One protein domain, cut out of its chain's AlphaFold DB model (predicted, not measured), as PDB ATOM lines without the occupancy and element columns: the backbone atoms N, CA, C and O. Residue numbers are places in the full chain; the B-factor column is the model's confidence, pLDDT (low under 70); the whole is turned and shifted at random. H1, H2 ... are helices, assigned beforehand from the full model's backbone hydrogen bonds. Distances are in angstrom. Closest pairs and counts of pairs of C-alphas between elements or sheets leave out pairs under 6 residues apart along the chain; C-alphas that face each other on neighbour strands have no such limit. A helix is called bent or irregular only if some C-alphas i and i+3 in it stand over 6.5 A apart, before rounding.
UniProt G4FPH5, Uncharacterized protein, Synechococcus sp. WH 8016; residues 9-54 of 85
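AT A GLANCE: This is residues 9 to 54 of the 85 residues of an uncharacterized protein of Synechococcus sp. WH 8016 (UniProt G4FPH5). Look first for one long helix, H1, bent into a long arm H1a and a short arm H1b; beyond H1b a loop turns back and brings in a short helix, H2, steeply tilted near that end. H1a sticks out and makes most of the length. The 46 printed residues hold H1 then H2, with no named strand, and the class is all helix. The whole is extended, with a radius of gyration of the C-alphas of 16.1 A and spans of 48 by 21 by 15 A.

HOW THE PARTS SIT: H1, residues 9 to 38, was assigned as one helix by its hydrogen bonds but is bent: C-alphas 28 and 31 are 8.0 A apart. Its arms, H1a at residues 9 to 28 and H1b at residues 31 to 38, stand at a steep tilt of 56 degrees. H2, residues 47 to 52, is close to H1b but not clearly touching; their closest C-alphas, Leu 38 and Arg 47, are 7.0 A apart. They run opposite ways at a steep tilt of 68 degrees, only just short of about perpendicular. H1a and H2 are apart. In H1a, H1b and H2 every O i to N i+4 pair is within hydrogen-bond range.

IN THESE COORDINATES: Find C-alpha 9 at (-18.293, 53.280, 31.745); H1a runs 28.3 A from there. H1b is 10.6 A long and H2 8.6 A, ending at C-alpha 52 at (-43.023, 18.635, 43.477).

THE WHOLE: The C-alphas farthest apart, Ser 9 and Ser 42, are 48.7 A apart. The printed part has no cut, and the link from H1 to H2 is short. Residue 41 is under 70 in pLDDT.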
ATOM      1  N   SER A   9     -19.133  54.457  31.494       85.50
ATOM      2  CA  SER A   9     -18.293  53.280  31.745       85.50
ATOM      3  C   SER A   9     -18.106  52.986  33.232       85.50
ATOM      4  O   SER A   9     -18.198  51.832  33.629       85.50
ATOM      5  N   ASP A  10     -17.915  54.018  34.058       86.38
ATOM      6  CA  ASP A  10     -17.712  53.857  35.503       86.38
ATOM      7  C   ASP A  10     -19.004  53.359  36.175       86.38
ATOM      8  O   ASP A  10     -18.980  52.537  37.093       86.38
ATOM      9  N   LYS A  11     -20.161  53.841  35.696       82.94
ATOM     10  CA  LYS A  11     -21.481  53.388  36.162       82.94
ATOM     11  C   LYS A  11     -21.750  51.943  35.761       82.94
ATOM     12  O   LYS A  11     -22.290  51.189  36.568       82.94
ATOM     13  N   ASP A  12     -21.401  51.574  34.533       85.44
ATOM     14  CA  ASP A  12     -21.580  50.217  34.022       85.44
ATOM     15  C   ASP A  12     -20.669  49.224  34.759       85.44
ATOM     16  O   ASP A  12     -21.161  48.199  35.220       85.44
ATOM     17  N   GLU A  13     -19.394  49.562  34.984       90.44
ATOM     18  CA  GLU A  13     -18.461  48.737  35.768       90.44
ATOM     19  C   GLU A  13     -18.994  48.481  37.185       90.44
ATOM     20  O   GLU A  13     -19.051  47.337  37.644       90.44
ATOM     21  N   TRP A  14     -19.449  49.536  37.871       87.06
ATOM     22  CA  TRP A  14     -20.019  49.400  39.211       87.06
ATOM     23  C   TRP A  14     -21.298  48.557  39.220       87.06
ATOM     24  O   TRP A  14     -21.469  47.694  40.085       87.06
ATOM     25  N   ARG A  15     -22.199  48.784  38.255       84.94
ATOM     26  CA  ARG A  15     -23.434  48.005  38.106       84.94
ATOM     27  C   ARG A  15     -23.120  46.522  37.946       84.94
ATOM     28  O   ARG A  15     -23.730  45.697  38.625       84.94
ATOM     29  N   ASP A  16     -22.186  46.199  37.061       88.81
ATOM     30  CA  ASP A  16     -21.834  44.824  36.734       88.81
ATOM     31  C   ASP A  16     -21.168  44.134  37.936       88.81
ATOM     32  O   ASP A  16     -21.513  42.996  38.257       88.81
ATOM     33  N   HIS A  17     -20.312  44.847  38.680       90.56
ATOM     34  CA  HIS A  17     -19.739  44.347  39.931       90.56
ATOM     35  C   HIS A  17     -20.816  44.006  40.971       90.56
ATOM     36  O   HIS A  17     -20.844  42.892  41.497       90.56
ATOM     37  N   VAL A  18     -21.740  44.933  41.245       87.56
ATOM     38  CA  VAL A  18     -22.821  44.708  42.218       87.56
ATOM     39  C   VAL A  18     -23.730  43.560  41.780       87.56
ATOM     40  O   VAL A  18     -24.132  42.744  42.610       87.56
ATOM     41  N   LEU A  19     -24.051  43.475  40.486       87.69
ATOM     42  CA  LEU A  19     -24.854  42.380  39.950       87.69
ATOM     43  C   LEU A  19     -24.153  41.035  40.160       87.69
ATOM     44  O   LEU A  19     -24.788  40.101  40.649       87.69
ATOM     45  N   GLN A  20     -22.858  40.950  39.849       89.56
ATOM     46  CA  GLN A  20     -22.073  39.735  40.048       89.56
ATOM     47  C   GLN A  20     -22.052  39.322  41.522       89.56
ATOM     48  O   GLN A  20     -22.325  38.165  41.820       89.56
ATOM     49  N   GLU A  21     -21.809  40.254  42.448       93.19
ATOM     50  CA  GLU A  21     -21.803  39.969  43.889       93.19
ATOM     51  C   GLU A  21     -23.155  39.435  44.384       93.19
ATOM     52  O   GLU A  21     -23.212  38.471  45.154       93.19
ATOM     53  N   ILE A  22     -24.267  40.020  43.922       89.81
ATOM     54  CA  ILE A  22     -25.613  39.569  44.301       89.81
ATOM     55  C   ILE A  22     -25.906  38.180  43.724       89.81
ATOM     56  O   ILE A  22     -26.415  37.318  44.448       89.81
ATOM     57  N   VAL A  23     -25.573  37.944  42.453       88.19
ATOM     58  CA  VAL A  23     -25.737  36.634  41.805       88.19
ATOM     59  C   VAL A  23     -24.913  35.579  42.539       88.19
ATOM     60  O   VAL A  23     -25.464  34.568  42.973       88.19
ATOM     61  N   ASP A  24     -23.631  35.846  42.782       91.62
ATOM     62  CA  ASP A  24     -22.730  34.972  43.531       91.62
ATOM     63  C   ASP A  24     -23.278  34.634  44.917       91.62
ATOM     64  O   ASP A  24     -23.256  33.472  45.343       91.62
ATOM     65  N   PHE A  25     -23.767  35.645  45.637       91.69
ATOM     66  CA  PHE A  25     -24.347  35.462  46.957       91.69
ATOM     67  C   PHE A  25     -25.572  34.546  46.902       91.69
ATOM     68  O   PHE A  25     -25.660  33.602  47.691       91.69
ATOM     69  N   LEU A  26     -26.508  34.792  45.983       89.94
ATOM     70  CA  LEU A  26     -27.722  33.987  45.854       89.94
ATOM     71  C   LEU A  26     -27.396  32.550  45.438       89.94
ATOM     72  O   LEU A  26     -27.899  31.617  46.065       89.94
ATOM     73  N   SER A  27     -26.486  32.356  44.482       87.50
ATOM     74  CA  SER A  27     -26.025  31.030  44.060       87.50
ATOM     75  C   SER A  27     -25.396  30.246  45.216       87.50
ATOM     76  O   SER A  27     -25.738  29.084  45.427       87.50
ATOM     77  N   LYS A  28     -24.537  30.880  46.028       92.94
ATOM     78  CA  LYS A  28     -23.889  30.238  47.190       92.94
ATOM     79  C   LYS A  28     -24.853  29.966  48.351       92.94
ATOM     80  O   LYS A  28     -24.551  29.143  49.217       92.94
ATOM     81  N   ASN A  29     -25.989  30.665  48.413       92.50
ATOM     82  CA  ASN A  29     -26.905  30.615  49.556       92.50
ATOM     83  C   ASN A  29     -28.299  30.042  49.249       92.50
ATOM     84  O   ASN A  29     -29.086  29.943  50.193       92.50
ATOM     85  N   LYS A  30     -28.606  29.614  48.012       88.69
ATOM     86  CA  LYS A  30     -29.921  29.066  47.608       88.69
ATOM     87  C   LYS A  30     -30.439  27.995  48.574       88.69
ATOM     88  O   LYS A  30     -31.479  28.177  49.203       88.69
ATOM     89  N   GLU A  31     -29.656  26.943  48.809       87.81
ATOM     90  CA  GLU A  31     -30.047  25.855  49.719       87.81
ATOM     91  C   GLU A  31     -30.238  26.326  51.166       87.81
ATOM     92  O   GLU A  31     -31.136  25.865  51.868       87.81
ATOM     93  N   LYS A  32     -29.441  27.299  51.621       90.62
ATOM     94  CA  LYS A  32     -29.590  27.874  52.965       90.62
ATOM     95  C   LYS A  32     -30.858  28.717  53.087       90.62
ATOM     96  O   LYS A  32     -31.430  28.784  54.171       90.62
ATOM     97  N   ILE A  33     -31.287  29.383  52.014       89.06
ATOM     98  CA  ILE A  33     -32.552  30.127  51.978       89.06
ATOM     99  C   ILE A  33     -33.723  29.151  52.148       89.06
ATOM    100  O   ILE A  33     -34.571  29.387  53.009       89.06
ATOM    101  N   HIS A  34     -33.719  28.032  51.415       87.00
ATOM    102  CA  HIS A  34     -34.723  26.972  51.565       87.00
ATOM    103  C   HIS A  34     -34.685  26.338  52.960       87.00
ATOM    104  O   HIS A  34     -35.716  26.257  53.626       87.00
ATOM    105  N   GLY A  35     -33.496  25.973  53.447       87.19
ATOM    106  CA  GLY A  35     -33.314  25.400  54.783       87.19
ATOM    107  C   GLY A  35     -33.888  26.293  55.882       87.19
ATOM    108  O   GLY A  35     -34.715  25.848  56.669       87.19
ATOM    109  N   ARG A  36     -33.588  27.600  55.855       89.31
ATOM    110  CA  ARG A  36     -34.148  28.563  56.823       89.31
ATOM    111  C   ARG A  36     -35.672  28.686  56.778       89.31
ATOM    112  O   ARG A  36     -36.254  29.106  57.776       89.31
ATOM    113  N   TYR A  37     -36.322  28.411  55.646       86.56
ATOM    114  CA  TYR A  37     -37.786  28.358  55.580       86.56
ATOM    115  C   TYR A  37     -38.313  27.088  56.256       86.56
ATOM    116  O   TYR A  37     -39.264  27.170  57.030       86.56
ATOM    117  N   LEU A  38     -37.671  25.947  56.001       83.50
ATOM    118  CA  LEU A  38     -38.052  24.638  56.538       83.50
ATOM    119  C   LEU A  38     -37.780  24.507  58.046       83.50
ATOM    120  O   LEU A  38     -38.543  23.851  58.747       83.50
ATOM    121  N   ASP A  39     -36.756  25.191  58.560       85.19
ATOM    122  CA  ASP A  39     -36.400  25.202  59.986       85.19
ATOM    123  C   ASP A  39     -37.375  26.032  60.855       85.19
ATOM    124  O   ASP A  39     -37.291  26.033  62.089       85.19
ATOM    125  N   GLN A  40     -38.311  26.771  60.245       83.94
ATOM    126  CA  GLN A  40     -39.304  27.563  60.977       83.94
ATOM    127  C   GLN A  40     -40.395  26.662  61.570       83.94
ATOM    128  O   GLN A  40     -41.036  25.879  60.878       83.94
ATOM    129  N   ARG A  41     -40.645  26.812  62.877       63.41
ATOM    130  CA  ARG A  41     -41.389  25.842  63.702       63.41
ATOM    131  C   ARG A  41     -42.895  25.696  63.422       63.41
ATOM    132  O   ARG A  41     -43.503  24.816  64.027       63.41
ATOM    133  N   SER A  42     -43.534  26.508  62.573       71.00
ATOM    134  CA  SER A  42     -44.973  26.337  62.302       71.00
ATOM    135  C   SER A  42     -45.456  26.865  60.946       71.00
ATOM    136  O   SER A  42     -44.989  27.886  60.439       71.00
ATOM    137  N   GLY A  43     -46.448  26.158  60.383       72.12
ATOM    138  CA  GLY A  43     -47.265  26.616  59.250       72.12
ATOM    139  C   GLY A  43     -46.574  26.635  57.883       72.12
ATOM    140  O   GLY A  43     -46.974  27.415  57.022       72.12
ATOM    141  N   LYS A  44     -45.521  25.835  57.683       80.38
ATOM    142  CA  LYS A  44     -44.731  25.805  56.442       80.38
ATOM    143  C   LYS A  44     -45.095  24.622  55.557       80.38
ATOM    144  O   LYS A  44     -45.481  23.566  56.053       80.38
ATOM    145  N   LEU A  45     -44.965  24.818  54.246       86.88
ATOM    146  CA  LEU A  45     -45.112  23.739  53.277       86.88
ATOM    147  C   LEU A  45     -43.965  22.726  53.461       86.88
ATOM    148  O   LEU A  45     -42.822  23.159  53.641       86.88
ATOM    149  N   PRO A  46     -44.237  21.407  53.419       87.25
ATOM    150  CA  PRO A  46     -43.188  20.390  53.415       87.25
ATOM    151  C   PRO A  46     -42.237  20.577  52.230       87.25
ATOM    152  O   PRO A  46     -42.669  21.000  51.157       87.25
ATOM    153  N   ARG A  47     -40.961  20.210  52.401       86.69
ATOM    154  CA  ARG A  47     -39.950  20.302  51.334       86.69
ATOM    155  C   ARG A  47     -40.393  19.579  50.064       86.69
ATOM    156  O   ARG A  47     -40.421  20.196  49.008       86.69
ATOM    157  N   ASP A  48     -40.817  18.328  50.202       89.38
ATOM    158  CA  ASP A  48     -41.236  17.487  49.077       89.38
ATOM    159  C   ASP A  48     -42.383  18.132  48.284       89.38
ATOM    160  O   ASP A  48     -42.407  18.070  47.060       89.38
ATOM    161  N   PHE A  49     -43.295  18.836  48.965       90.81
ATOM    162  CA  PHE A  49     -44.373  19.575  48.310       90.81
ATOM    163  C   PHE A  49     -43.848  20.779  47.515       90.81
ATOM    164  O   PHE A  49     -44.302  21.031  46.402       90.81
ATOM    165  N   ILE A  50     -42.898  21.535  48.071       88.88
ATOM    166  CA  ILE A  50     -42.273  22.678  47.388       88.88
ATOM    167  C   ILE A  50     -41.525  22.193  46.139       88.88
ATOM    168  O   ILE A  50     -41.656  22.800  45.076       88.88
ATOM    169  N   GLU A  51     -40.790  21.086  46.253       89.12
ATOM    170  CA  GLU A  51     -40.059  20.472  45.142       89.12
ATOM    171  C   GLU A  51     -41.012  19.956  44.054       89.12
ATOM    172  O   GLU A  51     -40.864  20.328  42.891       89.12
ATOM    173  N   GLU A  52     -42.043  19.188  44.423       93.50
ATOM    174  CA  GLU A  52     -43.023  18.635  43.477       93.50
ATOM    175  C   GLU A  52     -43.788  19.731  42.721       93.50
ATOM    176  O   GLU A  52     -44.110  19.578  41.542       93.50
ATOM    177  N   LYS A  53     -44.082  20.858  43.382       93.00
ATOM    178  CA  LYS A  53     -44.787  21.990  42.762       93.00
ATOM    179  C   LYS A  53     -43.867  22.965  42.024       93.00
ATOM    180  O   LYS A  53     -44.367  23.963  41.512       93.00
ATOM    181  N   GLY A  54     -42.562  22.694  41.949       89.00
ATOM    182  CA  GLY A  54     -41.607  23.555  41.244       89.00
ATOM    183  C   GLY A  54     -41.409  24.920  41.909       89.00
ATOM    184  O   GLY A  54     -41.104  25.899  41.240       89.00
TER     185      GLY A  54